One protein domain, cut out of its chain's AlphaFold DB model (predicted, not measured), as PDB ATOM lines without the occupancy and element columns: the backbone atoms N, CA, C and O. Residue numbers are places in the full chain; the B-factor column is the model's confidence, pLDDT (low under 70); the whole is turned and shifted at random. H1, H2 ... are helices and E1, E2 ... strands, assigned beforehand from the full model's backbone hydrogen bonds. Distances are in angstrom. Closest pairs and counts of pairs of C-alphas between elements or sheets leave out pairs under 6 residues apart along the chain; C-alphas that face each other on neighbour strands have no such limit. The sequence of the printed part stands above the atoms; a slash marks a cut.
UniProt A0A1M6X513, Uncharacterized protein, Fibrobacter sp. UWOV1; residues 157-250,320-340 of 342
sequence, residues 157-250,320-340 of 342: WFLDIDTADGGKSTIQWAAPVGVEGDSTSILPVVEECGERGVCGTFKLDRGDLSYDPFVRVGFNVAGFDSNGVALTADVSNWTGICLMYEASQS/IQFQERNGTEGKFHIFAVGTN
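Overview. This is residues 157 to 250 and 320 to 340 of the 342 residues of an uncharacterized protein of Fibrobacter sp. UWOV1 (UniProt A0A1M6X513). Two antiparallel sheets lie face to face as a sandwich, a twisted one in the order E2 E3 E7 E5 and a smaller one in the order E1 E4 E6. Short helix H2 lies beside the strands of the larger sheet, while H1 only grazes the smaller one. The printed part has 115 residues, with two named helices and seven named strands in the order E1 H1 E2 H2 E3 E4 E5 E6 E7. The class is mostly strand, with under half of the residues in named elements. The whole is compact, with a radius of gyration of the C-alphas of 15.4 A and spans of 37 by 32 by 32 A.

Along the chain. E1, residues 157 to 161, begins at C-alpha 157 (279.649, 172.392, 235.236). H1 is residues 162 to 165, E2 170 to 173, H2 187 to 192 and E3 198 to 203, 17.4 A long. E4, residues 214 to 220, spans 18.6 A; E5, residues 240 to 247, spans 20.8 A and bends by 57 degrees at residue 244. After the cut come E6, residues 320 to 323, and E7, residues 329 to 339, 30.0 A long, which bends by 58 degrees at residue 335 and ends at C-alpha 339 (263.722, 166.811, 233.638).

Arrangement. The facing parts of the sheets are 8.9 A centre to centre, their strands at 22 degrees. E1 pairs with E4 (N 158 and O 218, 2.8 A), E4 with E6 (N 320 and O 217, 2.8 A), E2 with E3 (N 203 and O 170, 2.8 A), E3 with E7 (N 202 and O 330, 2.8 A) and E7 with E5 (N 242 and O 338, 2.8 A). H2 is on the larger sheet, over none of its strands, at a height over the sheet of 4.4 A, only just above its level; the closest C-alphas of H2 and E3 are those of Val 190 and Val 198, 5.3 A. Each O i to N i+4 pair of H2 is within hydrogen-bond range; H1 is too short for one.

Size, cuts and confidence. The C-alphas farthest apart, of Gly 181 and Ser 210, are 42.1 A apart. Residues 251 to 319 are not printed; C-alphas 250 and 320 are 9.8 A apart. The links E2 to H2 and E4 to E5 are long. No printed residue is under 70 in pLDDT.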
ATOM      1  N   TRP A 157     278.992 173.675 235.005       97.94
ATOM      2  CA  TRP A 157     279.649 172.392 235.236       97.94
ATOM      3  C   TRP A 157     280.839 172.515 236.189       97.94
ATOM      4  O   TRP A 157     281.519 173.541 236.234       97.94
ATOM      5  N   PHE A 158     281.128 171.447 236.928       97.94
ATOM      6  CA  PHE A 158     282.293 171.360 237.798       97.94
ATOM      7  C   PHE A 158     282.881 169.950 237.832       97.94
ATOM      8  O   PHE A 158     282.208 168.955 237.542       97.94
ATOM      9  N   LEU A 159     284.145 169.890 238.248       98.38
ATOM     10  CA  LEU A 159     284.830 168.677 238.671       98.38
ATOM     11  C   LEU A 159     285.226 168.831 240.140       98.38
ATOM     12  O   LEU A 159     285.669 169.905 240.542       98.38
ATOM     13  N   ASP A 160     285.075 167.770 240.924       97.88
ATOM     14  CA  ASP A 160     285.427 167.741 242.347       97.88
ATOM     15  C   ASP A 160     286.157 166.432 242.698       97.88
ATOM     16  O   ASP A 160     285.978 165.401 242.038       97.88
ATOM     17  N   ILE A 161     287.028 166.489 243.705       97.88
ATOM     18  CA  ILE A 161     287.961 165.417 244.075       97.88
ATOM     19  C   ILE A 161     288.028 165.224 245.588       97.88
ATOM     20  O   ILE A 161     287.771 166.128 246.377       97.88
ATOM     21  N   ASP A 162     288.471 164.043 245.998       97.31
ATOM     22  CA  ASP A 162     288.600 163.615 247.394       97.31
ATOM     23  C   ASP A 162     289.789 164.226 248.170       97.31
ATOM     24  O   ASP A 162     290.128 163.776 249.268       97.31
ATOM     25  N   THR A 163     290.436 165.269 247.639       97.06
ATOM     26  CA  THR A 163     291.633 165.873 248.253       97.06
ATOM     27  C   THR A 163     291.363 166.496 249.618       97.06
ATOM     28  O   THR A 163     292.222 166.402 250.496       97.06
ATOM     29  N   ALA A 164     290.181 167.085 249.837       94.69
ATOM     30  CA  ALA A 164     289.819 167.648 251.143       94.69
ATOM     31  C   ALA A 164     289.813 166.589 252.263       94.69
ATOM     32  O   ALA A 164     290.074 166.917 253.421       94.69
ATOM     33  N   ASP A 165     289.611 165.321 251.898       94.44
ATOM     34  CA  ASP A 165     289.521 164.197 252.827       94.44
ATOM     35  C   ASP A 165     290.854 163.429 252.956       94.44
ATOM     36  O   ASP A 165     290.962 162.495 253.750       94.44
ATOM     37  N   GLY A 166     291.892 163.834 252.213       97.38
ATOM     38  CA  GLY A 166     293.212 163.186 252.181       97.38
ATOM     39  C   GLY A 166     293.431 162.235 250.998       97.38
ATOM     40  O   GLY A 166     294.458 161.548 250.938       97.38
ATOM     41  N   GLY A 167     292.489 162.185 250.055       98.12
ATOM     42  CA  GLY A 167     292.645 161.468 248.796       98.12
ATOM     43  C   GLY A 167     293.584 162.179 247.823       98.12
ATOM     44  O   GLY A 167     293.971 163.336 248.009       98.12
ATOM     45  N   LYS A 168     294.009 161.451 246.791       98.50
ATOM     46  CA  LYS A 168     294.915 161.950 245.742       98.50
ATOM     47  C   LYS A 168     294.344 161.707 244.349       98.50
ATOM     48  O   LYS A 168     295.096 161.664 243.374       98.50
ATOM     49  N   SER A 169     293.031 161.502 244.262       98.69
ATOM     50  CA  SER A 169     292.363 161.244 242.997       98.69
ATOM     51  C   SER A 169     292.465 162.454 242.072       98.69
ATOM     52  O   SER A 169     292.527 163.604 242.504       98.69
ATOM     53  N   THR A 170     292.473 162.190 240.771       98.69
ATOM     54  CA  THR A 170     292.526 163.219 239.731       98.69
ATOM     55  C   THR A 170     291.377 163.028 238.764       98.69
ATOM     56  O   THR A 170     291.070 161.898 238.379       98.69
ATOM     57  N   ILE A 171     290.799 164.128 238.309       98.69
ATOM     58  CA  ILE A 171     289.798 164.175 237.248       98.69
ATOM     59  C   ILE A 171     290.102 165.384 236.370       98.69
ATOM     60  O   ILE A 171     290.547 166.420 236.863       98.69
ATOM     61  N   GLN A 172     289.893 165.243 235.069       98.44
ATOM     62  CA  GLN A 172     290.116 166.317 234.111       98.44
ATOM     63  C   GLN A 172     289.129 166.224 232.954       98.44
ATOM     64  O   GLN A 172     288.754 165.130 232.522       98.44
ATOM     65  N   TRP A 173     288.755 167.386 232.434       98.38
ATOM     66  CA  TRP A 173     288.037 167.506 231.174       98.38
ATOM     67  C   TRP A 173     288.897 167.039 229.992       98.38
ATOM     68  O   TRP A 173     290.124 166.951 230.099       98.38
ATOM     69  N   ALA A 174     288.253 166.739 228.865       97.81
ATOM     70  CA  ALA A 174     288.943 166.376 227.627       97.81
ATOM     71  C   ALA A 174     289.756 167.539 227.027       97.81
ATOM     72  O   ALA A 174     290.797 167.297 226.422       97.81
ATOM     73  N   ALA A 175     289.339 168.785 227.276       97.56
ATOM     74  CA  ALA A 175     290.043 170.001 226.876       97.56
ATOM     75  C   ALA A 175     290.131 171.016 228.038       97.56
ATOM     76  O   ALA A 175     289.418 170.877 229.036       97.56
ATOM     77  N   PRO A 176     291.002 172.037 227.956       96.50
ATOM     78  CA  PRO A 176     291.015 173.139 228.916       96.50
ATOM     79  C   PRO A 176     289.689 173.915 228.920       96.50
ATOM     80  O   PRO A 176     289.108 174.163 227.869       96.50
ATOM     81  N   VAL A 177     289.234 174.329 230.106       95.75
ATOM     82  CA  VAL A 177     288.059 175.203 230.268       95.75
ATOM     83  C   VAL A 177     288.457 176.650 230.000       95.75
ATOM     84  O   VAL A 177     289.552 177.076 230.374       95.75
ATOM     85  N   GLY A 178     287.530 177.404 229.417       93.06
ATOM     86  CA  GLY A 178     287.634 178.837 229.223       93.06
ATOM     87  C   GLY A 178     287.953 179.234 227.787       93.06
ATOM     88  O   GLY A 178     288.720 178.583 227.080       93.06
ATOM     89  N   VAL A 179     287.375 180.357 227.383       91.81
ATOM     90  CA  VAL A 179     287.605 181.039 226.110       91.81
ATOM     91  C   VAL A 179     287.961 182.501 226.376       91.81
ATOM     92  O   VAL A 179     287.885 182.987 227.511       91.81
ATOM     93  N   GLU A 180     288.383 183.226 225.343       91.19
ATOM     94  CA  GLU A 180     288.627 184.663 225.473       91.19
ATOM     95  C   GLU A 180     287.340 185.376 225.927       91.19
ATOM     96  O   GLU A 180     286.307 185.293 225.271       91.19
ATOM     97  N   GLY A 181     287.399 186.060 227.073       90.06
ATOM     98  CA  GLY A 181     286.253 186.764 227.661       90.06
ATOM     99  C   GLY A 181     285.413 185.952 228.656       90.06
ATOM    100  O   GLY A 181     284.694 186.567 229.440       90.06
ATOM    101  N   ASP A 182     285.553 184.624 228.707       89.19
ATOM    102  CA  ASP A 182     284.880 183.764 229.691       89.19
ATOM    103  C   ASP A 182     285.759 182.569 230.086       89.19
ATOM    104  O   ASP A 182     285.798 181.537 229.416       89.19
ATOM    105  N   SER A 183     286.438 182.673 231.229       92.12
ATOM    106  CA  SER A 183     287.299 181.609 231.755       92.12
ATOM    107  C   SER A 183     286.541 180.395 232.308       92.12
ATOM    108  O   SER A 183     287.174 179.441 232.752       92.12
ATOM    109  N   THR A 184     285.208 180.448 232.366       90.94
ATOM    110  CA  THR A 184     284.352 179.375 232.896       90.94
ATOM    111  C   THR A 184     283.658 178.571 231.801       90.94
ATOM    112  O   THR A 184     283.051 177.542 232.098       90.94
ATOM    113  N   SER A 185     283.767 179.011 230.546       93.50
ATOM    114  CA  SER A 185     283.119 178.369 229.408       93.50
ATOM    115  C   SER A 185     283.610 176.936 229.194       93.50
ATOM    116  O   SER A 185     284.812 176.683 229.065       93.50
ATOM    117  N   ILE A 186     282.668 175.996 229.109       95.12
ATOM    118  CA  ILE A 186     282.945 174.577 228.845       95.12
ATOM    119  C   ILE A 186     282.964 174.250 227.342       95.12
ATOM    120  O   ILE A 186     283.171 173.097 226.969       95.12
ATOM    121  N   LEU A 187     282.778 175.246 226.468       93.69
ATOM    122  CA  LEU A 187     282.688 175.053 225.017       93.69
ATOM    123  C   LEU A 187     283.876 174.291 224.407       93.69
ATOM    124  O   LEU A 187     283.618 173.345 223.667       93.69
ATOM    125  N   PRO A 188     285.151 174.564 224.765       95.19
ATOM    126  CA  PRO A 188     286.265 173.788 224.217       95.19
ATOM    127  C   PRO A 188     286.184 172.297 224.573       95.19
ATOM    128  O   PRO A 188     286.602 171.435 223.804       95.19
ATOM    129  N   VAL A 189     285.625 171.972 225.745       96.56
ATOM    130  CA  VAL A 189     285.380 170.582 226.146       96.56
ATOM    131  C   VAL A 189     284.271 169.985 225.298       96.56
ATOM    132  O   VAL A 189     284.418 168.862 224.837       96.56
ATOM    133  N   VAL A 190     283.188 170.724 225.058       94.19
ATOM    134  CA  VAL A 190     282.088 170.273 224.196       94.19
ATOM    135  C   VAL A 190     282.576 169.959 222.781       94.19
ATOM    136  O   VAL A 190     282.232 168.907 222.240       94.19
ATOM    137  N   GLU A 191     283.416 170.823 222.211       92.81
ATOM    138  CA  GLU A 191     284.042 170.627 220.899       92.81
ATOM    139  C   GLU A 191     284.916 169.363 220.871       92.81
ATOM    140  O   GLU A 191     284.719 168.492 220.021       92.81
ATOM    141  N   GLU A 192     285.816 169.200 221.848       95.31
ATOM    142  CA  GLU A 192     286.682 168.016 221.963       95.31
ATOM    143  C   GLU A 192     285.875 166.721 222.177       95.31
ATOM    144  O   GLU A 192     286.248 165.643 221.712       95.31
ATOM    145  N   CYS A 193     284.717 166.821 222.829       94.25
ATOM    146  CA  CYS A 193     283.787 165.712 223.039       94.25
ATOM    147  C   CYS A 193     282.853 165.463 221.840       94.25
ATOM    148  O   CYS A 193     281.884 164.705 221.948       94.25
ATOM    149  N   GLY A 194     283.152 166.050 220.676       89.25
ATOM    150  CA  GLY A 194     282.442 165.817 219.420       89.25
ATOM    151  C   GLY A 194     281.102 166.541 219.322       89.25
ATOM    152  O   GLY A 194     280.182 165.996 218.715       89.25
ATOM    153  N   GLU A 195     280.985 167.716 219.951       86.25
ATOM    154  CA  GLU A 195     279.794 168.588 219.968       86.25
ATOM    155  C   GLU A 195     278.546 167.932 220.584       86.25
ATOM    156  O   GLU A 195     277.412 168.343 220.347       86.25
ATOM    157  N   ARG A 196     278.743 166.863 221.363       84.75
ATOM    158  CA  ARG A 196     277.663 165.984 221.831       84.75
ATOM    159  C   ARG A 196     277.611 165.799 223.333       84.75
ATOM    160  O   ARG A 196     276.800 165.007 223.793       84.75
ATOM    161  N   GLY A 197     278.432 166.506 224.094       92.56
ATOM    162  CA  GLY A 197     278.408 166.395 225.540       92.56
ATOM    163  C   GLY A 197     279.597 167.055 226.212       92.56
ATOM    164  O   GLY A 197     280.372 167.758 225.579       92.56
ATOM    165  N   VAL A 198     279.758 166.779 227.501       96.44
ATOM    166  CA  VAL A 198     280.996 167.030 228.243       96.44
ATOM    167  C   VAL A 198     281.622 165.697 228.615       96.44
ATOM    168  O   VAL A 198     280.934 164.757 229.017       96.44
ATOM    169  N   CYS A 199     282.933 165.582 228.480       97.81
ATOM    170  CA  CYS A 199     283.645 164.329 228.673       97.81
ATOM    171  C   CYS A 199     285.012 164.570 229.305       97.81
ATOM    172  O   CYS A 199     285.551 165.680 229.316       97.81
ATOM    173  N   GLY A 200     285.561 163.510 229.881       98.44
ATOM    174  CA  GLY A 200     286.807 163.595 230.615       98.44
ATOM    175  C   GLY A 200     287.299 162.243 231.093       98.44
ATOM    176  O   GLY A 200     286.716 161.190 230.816       98.44
ATOM    177  N   THR A 201     288.405 162.289 231.823       98.75
ATOM    178  CA  THR A 201     289.061 161.109 232.389       98.75
ATOM    179  C   THR A 201     289.332 161.305 233.867       98.75
ATOM    180  O   THR A 201     289.418 162.430 234.360       98.75
ATOM    181  N   PHE A 202     289.452 160.194 234.583       98.75
ATOM    182  CA  PHE A 202     289.784 160.193 235.992       98.75
ATOM    183  C   PHE A 202     290.682 159.024 236.370       98.75
ATOM    184  O   PHE A 202     290.710 157.975 235.720       98.75
ATOM    185  N   LYS A 203     291.377 159.213 237.487       98.69
ATOM    186  CA  LYS A 203     292.177 158.211 238.171       98.69
ATOM    187  C   LYS A 203     291.933 158.332 239.662       98.69
ATOM    188  O   LYS A 203     292.092 159.407 240.234       98.69
ATOM    189  N   LEU A 204     291.560 157.221 240.274       98.75
ATOM    190  CA  LEU A 204     291.287 157.140 241.694       98.75
ATOM    191  C   LEU A 204     292.554 156.756 242.451       98.75
ATOM    192  O   LEU A 204     293.152 155.710 242.181       98.75
ATOM    193  N   ASP A 205     292.935 157.583 243.418       98.56
ATOM    194  CA  ASP A 205     294.063 157.333 244.307       98.56
ATOM    195  C   ASP A 205     293.629 157.567 245.751       98.56
ATOM    196  O   ASP A 205     293.283 158.675 246.157       98.56
ATOM    197  N   ARG A 206     293.662 156.484 246.529       98.12
ATOM    198  CA  ARG A 206     293.219 156.465 247.920       98.12
ATOM    199  C   ARG A 206     293.995 157.457 248.777       98.12
ATOM    200  O   ARG A 206     293.423 157.949 249.737       98.12
ATOM    201  N   GLY A 207     295.270 157.723 248.487       97.62
ATOM    202  CA  GLY A 207     296.102 158.519 249.387       97.62
ATOM    203  C   GLY A 207     296.018 158.000 250.829       97.62
ATOM    204  O   GLY A 207     296.332 156.835 251.085       97.62
ATOM    205  N   ASP A 208     295.549 158.857 251.735       97.19
ATOM    206  CA  ASP A 208     295.408 158.569 253.168       97.19
ATOM    207  C   ASP A 208     293.959 158.228 253.590       97.19
ATOM    208  O   ASP A 208     293.669 158.085 254.781       97.19
ATOM    209  N   LEU A 209     293.041 158.064 252.630       96.69
ATOM    210  CA  LEU A 209     291.637 157.756 252.905       96.69
ATOM    211  C   LEU A 209     291.468 156.386 253.575       96.69
ATOM    212  O   LEU A 209     292.082 155.380 253.206       96.69
ATOM    213  N   SER A 210     290.539 156.329 254.531       95.75
ATOM    214  CA  SER A 210     290.118 155.081 255.189       95.75
ATOM    215  C   SER A 210     289.052 154.302 254.405       95.75
ATOM    216  O   SER A 210     288.714 153.172 254.766       95.75
ATOM    217  N   TYR A 211     288.545 154.890 253.326       95.00
ATOM    218  CA  TYR A 211     287.510 154.354 252.453       95.00
ATOM    219  C   TYR A 211     287.976 154.400 250.985       95.00
ATOM    220  O   TYR A 211     289.140 154.702 250.697       95.00
ATOM    221  N   ASP A 212     287.116 154.001 250.048       97.50
ATOM    222  CA  ASP A 212     287.482 153.978 248.631       97.50
ATOM    223  C   ASP A 212     287.515 155.394 248.020       97.50
ATOM    224  O   ASP A 212     286.579 156.163 248.246       97.50
ATOM    225  N   PRO A 213     288.580 155.752 247.274       98.44
ATOM    226  CA  PRO A 213     288.724 157.070 246.653       98.44
ATOM    227  C   PRO A 213     287.578 157.416 245.707       98.44
ATOM    228  O   PRO A 213     286.954 156.522 245.127       98.44
ATOM    229  N   PHE A 214     287.339 158.713 245.506       98.44
ATOM    230  CA  PHE A 214     286.285 159.188 244.617       98.44
ATOM    231  C   PHE A 214     286.654 160.444 243.823       98.44
ATOM    232  O   PHE A 214     287.501 161.248 244.207       98.44
ATOM    233  N   VAL A 215     285.940 160.625 242.716       98.75
ATOM    234  CA  VAL A 215     285.855 161.883 241.965       98.75
ATOM    235  C   VAL A 215     284.405 162.160 241.599       98.75
ATOM    236  O   VAL A 215     283.579 161.240 241.546       98.75
ATOM    237  N   ARG A 216     284.092 163.422 241.319       98.62
ATOM    238  CA  ARG A 216     282.747 163.868 240.960       98.62
ATOM    239  C   ARG A 216     282.780 164.765 239.733       98.62
ATOM    240  O   ARG A 216     283.672 165.595 239.578       98.62
ATOM    241  N   VAL A 217     281.766 164.611 238.893       98.75
ATOM    242  CA  VAL A 217     281.445 165.534 237.802       98.75
ATOM    243  C   VAL A 217     279.968 165.874 237.890       98.75
ATOM    244  O   VAL A 217     279.131 164.989 238.070       98.75
ATOM    245  N   GLY A 218     279.635 167.152 237.791       98.31
ATOM    246  CA  GLY A 218     278.261 167.599 237.962       98.31
ATOM    247  C   GLY A 218     278.065 169.043 237.557       98.31
ATOM    248  O   GLY A 218     278.935 169.648 236.932       98.31
ATOM    249  N   PHE A 219     276.915 169.587 237.928       98.31
ATOM    250  CA  PHE A 219     276.573 170.983 237.703       98.31
ATOM    251  C   PHE A 219     275.903 171.575 238.944       98.31
ATOM    252  O   PHE A 219     275.247 170.875 239.725       98.31
ATOM    253  N   ASN A 220     276.085 172.880 239.133       98.12
ATOM    254  CA  ASN A 220     275.403 173.614 240.193       98.12
ATOM    255  C   ASN A 220     273.950 173.871 239.784       98.12
ATOM    256  O   ASN A 220     273.678 174.254 238.649       98.12
ATOM    257  N   VAL A 221     273.012 173.706 240.709       97.38
ATOM    258  CA  VAL A 221     271.594 173.987 240.466       97.38
ATOM    259  C   VAL A 221     271.322 175.470 240.658       97.38
ATOM    260  O   VAL A 221     271.019 176.156 239.683       97.38
ATOM    261  N   ALA A 222     271.492 175.969 241.882       96.00
ATOM    262  CA  ALA A 222     271.208 177.358 242.242       96.00
ATOM    263  C   ALA A 222     272.447 178.273 242.204       96.00
ATOM    264  O   ALA A 222     272.304 179.491 242.195       96.00
ATOM    265  N   GLY A 223     273.658 177.713 242.152       96.56
ATOM    266  CA  GLY A 223     274.895 178.497 242.150       96.56
ATOM    267  C   GLY A 223     275.231 179.068 243.529       96.56
ATOM    268  O   GLY A 223     275.000 178.420 244.548       96.56
ATOM    269  N   PHE A 224     275.801 180.270 243.555       96.38
ATOM    270  CA  PHE A 224     276.343 180.907 244.755       96.38
ATOM    271  C   PHE A 224     275.868 182.354 244.893       96.38
ATOM    272  O   PHE A 224     275.671 183.057 243.898       96.38
ATOM    273  N   ASP A 225     275.724 182.819 246.132       95.25
ATOM    274  CA  ASP A 225     275.483 184.233 246.410       95.25
ATOM    275  C   ASP A 225     276.743 185.092 246.164       95.25
ATOM    276  O   ASP A 225     277.825 184.598 245.831       95.25
ATOM    277  N   SER A 226     276.629 186.409 246.352       94.75
ATOM    278  CA  SER A 226     277.761 187.334 246.192       94.75
ATOM    279  C   SER A 226     278.901 187.121 247.196       94.75
ATOM    280  O   SER A 226     279.979 187.681 247.010       94.75
ATOM    281  N   ASN A 227     278.669 186.359 248.267       94.50
ATOM    282  CA  ASN A 227     279.653 186.027 249.295       94.50
ATOM    283  C   ASN A 227     280.308 184.657 249.051       94.50
ATOM    284  O   ASN A 227     281.162 184.248 249.837       94.50
ATOM    285  N   GLY A 228     279.928 183.951 247.980       92.62
ATOM    286  CA  GLY A 228     280.419 182.610 247.669       92.62
ATOM    287  C   GLY A 228     279.746 181.499 248.478       92.62
ATOM    288  O   GLY A 228     280.268 180.389 248.524       92.62
ATOM    289  N   VAL A 229     278.607 181.772 249.120       93.69
ATOM    290  CA  VAL A 229     277.820 180.763 249.834       93.69
ATOM    291  C   VAL A 229     276.958 180.004 248.833       93.69
ATOM    292  O   VAL A 229     276.271 180.617 248.013       93.69
ATOM    293  N   ALA A 230     276.994 178.671 248.897       94.50
ATOM    294  CA  ALA A 230     276.176 177.820 248.044       94.50
ATOM    295  C   ALA A 230     274.684 178.078 248.292       94.50
ATOM    296  O   ALA A 230     274.214 178.077 249.431       94.50
ATOM    297  N   LEU A 231     273.943 178.290 247.209       96.31
ATOM    298  CA  LEU A 231     272.496 178.440 247.225       96.31
ATOM    299  C   LEU A 231     271.822 177.084 246.986       96.31
ATOM    300  O   LEU A 231     272.424 176.134 246.473       96.31
ATOM    301  N   THR A 232     270.543 177.017 247.334       96.00
ATOM    302  CA  THR A 232     269.662 175.870 247.085       96.00
ATOM    303  C   THR A 232     268.404 176.347 246.373       96.00
ATOM    304  O   THR A 232     267.931 177.443 246.672       96.00
ATOM    305  N   ALA A 233     267.830 175.521 245.501       95.94
ATOM    306  CA  ALA A 233     266.561 175.809 244.831       95.94
ATOM    307  C   ALA A 233     265.549 174.668 245.007       95.94
ATOM    308  O   ALA A 233     265.929 173.501 245.141       95.94
ATOM    309  N   ASP A 234     264.258 175.013 244.948       95.94
ATOM    310  CA  ASP A 234     263.178 174.033 244.811       95.94
ATOM    311  C   ASP A 234     262.990 173.670 243.329       95.94
ATOM    312  O   ASP A 234     262.528 174.473 242.517       95.94
ATOM    313  N   VAL A 235     263.370 172.440 242.986       95.38
ATOM    314  CA  VAL A 235     263.208 171.804 241.671       95.38
ATOM    315  C   VAL A 235     262.244 170.614 241.731       95.38
ATOM    316  O   VAL A 235     262.256 169.723 240.875       95.38
ATOM    317  N   SER A 236     261.383 170.560 242.753       95.38
ATOM    318  CA  SER A 236     260.386 169.492 242.910       95.38
ATOM    319  C   SER A 236     259.478 169.362 241.685       95.38
ATOM    320  O   SER A 236     259.058 168.258 241.333       95.38
ATOM    321  N   ASN A 237     259.257 170.463 240.969       93.12
ATOM    322  CA  ASN A 237     258.455 170.502 239.759       93.12
ATOM    323  C   ASN A 237     259.099 169.826 238.538       93.12
ATOM    324  O   ASN A 237     258.370 169.517 237.606       93.12
ATOM    325  N   TRP A 238     260.403 169.529 238.530       93.62
ATOM    326  CA  TRP A 238     261.003 168.692 237.477       93.62
ATOM    327  C   TRP A 238     260.539 167.235 237.576       93.62
ATOM    328  O   TRP A 238     260.730 166.464 236.636       93.62
ATOM    329  N   THR A 239     259.961 166.843 238.723       94.69
ATOM    330  CA  THR A 239     259.496 165.492 239.108       94.69
ATOM    331  C   THR A 239     260.570 164.392 239.112       94.69
ATOM    332  O   THR A 239     260.363 163.300 239.648       94.69
ATOM    333  N   GLY A 240     261.745 164.683 238.564       95.81
ATOM    334  CA  GLY A 240     262.879 163.795 238.428       95.81
ATOM    335  C   GLY A 240     263.944 164.399 237.521       95.81
ATOM    336  O   GLY A 240     263.820 165.526 237.040       95.81
ATOM    337  N   ILE A 241     264.973 163.605 237.249       96.38
ATOM    338  CA  ILE A 241     266.054 163.948 236.331       96.38
ATOM    339  C   ILE A 241     266.315 162.799 235.367       96.38
ATOM    340  O   ILE A 241     266.302 161.623 235.745       96.38
ATOM    341  N   CYS A 242     266.602 163.153 234.125       95.38
ATOM    342  CA  CYS A 242     267.099 162.255 233.111       95.38
ATOM    343  C   CYS A 242     268.529 162.620 232.712       95.38
ATOM    344  O   CYS A 242     268.864 163.784 232.507       95.38
ATOM    345  N   LEU A 243     269.364 161.600 232.552       94.88
ATOM    346  CA  LEU A 243     270.748 161.720 232.126       94.88
ATOM    347  C   LEU A 243     270.993 160.798 230.933       94.88
ATOM    348  O   LEU A 243     270.661 159.609 230.986       94.88
ATOM    349  N   MET A 244     271.634 161.330 229.898       93.94
ATOM    350  CA  MET A 244     272.267 160.526 228.861       93.94
ATOM    351  C   MET A 244     273.774 160.517 229.071       93.94
ATOM    352  O   MET A 244     274.394 161.578 229.096       93.94
ATOM    353  N   TYR A 245     274.369 159.336 229.221       95.50
ATOM    354  CA  TYR A 245     275.788 159.219 229.554       95.50
ATOM    355  C   TYR A 245     276.455 157.960 229.000       95.50
ATOM    356  O   TYR A 245     275.813 156.934 228.775       95.50
ATOM    357  N   GLU A 246     277.775 158.040 228.877       96.50
ATOM    358  CA  GLU A 246     278.714 156.930 228.833       96.50
ATOM    359  C   GLU A 246     279.624 156.997 230.055       96.50
ATOM    360  O   GLU A 246     280.084 158.058 230.479       96.50
ATOM    361  N   ALA A 247     279.909 155.834 230.617       97.38
ATOM    362  CA  ALA A 247     280.805 155.691 231.741       97.38
ATOM    363  C   ALA A 247     281.508 154.343 231.672       97.38
ATOM    364  O   ALA A 247     280.877 153.292 231.526       97.38
ATOM    365  N   SER A 248     282.829 154.380 231.825       97.94
ATOM    366  CA  SER A 248     283.663 153.170 231.857       97.94
ATOM    367  C   SER A 248     283.612 152.401 233.178       97.94
ATOM    368  O   SER A 248     283.964 151.222 233.220       97.94
ATOM    369  N   GLN A 249     283.132 153.043 234.243       98.00
ATOM    370  CA  GLN A 249     282.897 152.447 235.555       98.00
ATOM    371  C   GLN A 249     281.441 152.664 235.969       98.00
ATOM    372  O   GLN A 249     280.755 153.525 235.417       98.00
ATOM    373  N   SER A 250     280.968 151.870 236.929       97.75
ATOM    374  CA  SER A 250     279.695 152.168 237.591       97.75
ATOM    375  C   SER A 250     279.860 153.399 238.482       97.75
ATOM    376  O   SER A 250     280.966 153.722 238.913       97.75
ATOM    377  N   ILE A 320     277.518 163.092 239.368       98.69
ATOM    378  CA  ILE A 320     277.889 161.693 239.226       98.69
ATOM    379  C   ILE A 320     279.153 161.476 240.049       98.69
ATOM    380  O   ILE A 320     280.173 162.119 239.797       98.69
ATOM    381  N   GLN A 321     279.097 160.566 241.018       98.62
ATOM    382  CA  GLN A 321     280.252 160.163 241.812       98.62
ATOM    383  C   GLN A 321     280.772 158.809 241.336       98.62
ATOM    384  O   GLN A 321     280.072 157.795 241.401       98.62
ATOM    385  N   PHE A 322     282.030 158.799 240.905       98.62
ATOM    386  CA  PHE A 322     282.791 157.582 240.658       98.62
ATOM    387  C   PHE A 322     283.586 157.268 241.916       98.62
ATOM    388  O   PHE A 322     284.502 158.012 242.260       98.62
ATOM    389  N   GLN A 323     283.230 156.187 242.606       97.94
ATOM    390  CA  GLN A 323     283.901 155.745 243.824       97.94
ATOM    391  C   GLN A 323     284.180 154.254 243.731       97.94
ATOM    392  O   GLN A 323     283.261 153.441 243.696       97.94
ATOM    393  N   GLU A 324     285.457 153.908 243.665       97.69
ATOM    394  CA  GLU A 324     285.921 152.551 243.408       97.69
ATOM    395  C   GLU A 324     287.274 152.319 244.082       97.69
ATOM    396  O   GLU A 324     287.910 153.224 244.625       97.69
ATOM    397  N   ARG A 325     287.751 151.077 244.024       97.44
ATOM    398  CA  ARG A 325     289.055 150.701 244.579       97.44
ATOM    399  C   ARG A 325     290.201 151.582 244.059       97.44
ATOM    400  O   ARG A 325     290.223 152.002 242.900       97.44
ATOM    401  N   ASN A 326     291.228 151.731 244.894       98.00
ATOM    402  CA  ASN A 326     292.474 152.419 244.557       98.00
ATOM    403  C   ASN A 326     293.085 151.962 243.215       98.00
ATOM    404  O   ASN A 326     293.134 150.759 242.925       98.00
ATOM    405  N   GLY A 327     293.604 152.916 242.441       98.00
ATOM    406  CA  GLY A 327     294.241 152.689 241.143       98.00
ATOM    407  C   GLY A 327     293.262 152.444 239.994       98.00
ATOM    408  O   GLY A 327     293.692 152.033 238.918       98.00
ATOM    409  N   THR A 328     291.958 152.638 240.212       98.44
ATOM    410  CA  THR A 328     290.960 152.563 239.139       98.44
ATOM    411  C   THR A 328     291.073 153.788 238.244       98.44
ATOM    412  O   THR A 328     291.156 154.913 238.725       98.44
ATOM    413  N   GLU A 329     291.054 153.562 236.937       98.56
ATOM    414  CA  GLU A 329     291.060 154.608 235.918       98.56
ATOM    415  C   GLU A 329     289.786 154.497 235.080       98.56
ATOM    416  O   GLU A 329     289.202 153.412 234.931       98.56
ATOM    417  N   GLY A 330     289.343 155.627 234.541       98.25
ATOM    418  CA  GLY A 330     288.140 155.667 233.737       98.25
ATOM    419  C   GLY A 330     287.975 156.943 232.930       98.25
ATOM    420  O   GLY A 330     288.711 157.916 233.058       98.25
ATOM    421  N   LYS A 331     286.967 156.891 232.073       98.38
ATOM    422  CA  LYS A 331     286.415 157.981 231.276       98.38
ATOM    423  C   LYS A 331     284.913 158.106 231.529       98.38
ATOM    424  O   LYS A 331     284.256 157.106 231.867       98.38
ATOM    425  N   PHE A 332     284.400 159.307 231.314       98.38
ATOM    426  CA  PHE A 332     282.978 159.633 231.322       98.38
ATOM    427  C   PHE A 332     282.638 160.531 230.128       98.38
ATOM    428  O   PHE A 332     283.500 161.259 229.637       98.38
ATOM    429  N   HIS A 333     281.383 160.489 229.694       97.69
ATOM    430  CA  HIS A 333     280.800 161.398 228.710       97.69
ATOM    431  C   HIS A 333     279.334 161.626 229.093       97.69
ATOM    432  O   HIS A 333     278.583 160.667 229.239       97.69
ATOM    433  N   ILE A 334     278.926 162.870 229.304       96.94
ATOM    434  CA  ILE A 334     277.550 163.264 229.603       96.94
ATOM    435  C   ILE A 334     277.016 164.003 228.386       96.94
ATOM    436  O   ILE A 334     277.512 165.078 228.066       96.94
ATOM    437  N   PHE A 335     276.023 163.425 227.718       93.44
ATOM    438  CA  PHE A 335     275.518 163.937 226.445       93.44
ATOM    439  C   PHE A 335     274.394 164.955 226.614       93.44
ATOM    440  O   PHE A 335     274.299 165.924 225.871       93.44
ATOM    441  N   ALA A 336     273.516 164.714 227.587       93.25
ATOM    442  CA  ALA A 336     272.326 165.521 227.795       93.25
ATOM    443  C   ALA A 336     271.807 165.384 229.227       93.25
ATOM    444  O   ALA A 336     271.934 164.323 229.852       93.25
ATOM    445  N   VAL A 337     271.165 166.450 229.704       95.12
ATOM    446  CA  VAL A 337     270.472 166.508 230.993       95.12
ATOM    447  C   VAL A 337     269.047 166.974 230.747       95.12
ATOM    448  O   VAL A 337     268.829 167.963 230.049       95.12
ATOM    449  N   GLY A 338     268.074 166.283 231.329       93.44
ATOM    450  CA  GLY A 338     266.682 166.699 231.256       93.44
ATOM    451  C   GLY A 338     265.916 166.509 232.555       93.44
ATOM    452  O   GLY A 338     266.388 165.847 233.479       93.44
ATOM    453  N   THR A 339     264.731 167.100 232.623       92.75
ATOM    454  CA  THR A 339     263.722 166.811 233.638       92.75
ATOM    455  C   THR A 339     263.061 165.458 233.360       92.75
ATOM    456  O   THR A 339     263.234 164.871 232.290       92.75
ATOM    457  N   ASN A 340     262.290 164.950 234.322       88.94
ATOM    458  CA  ASN A 340     261.427 163.781 234.128       88.94
ATOM    459  C   ASN A 340     259.947 164.191 234.024       88.94
ATOM    460  O   ASN A 340     259.080 163.472 234.514       88.94
TER     461      ASN A 340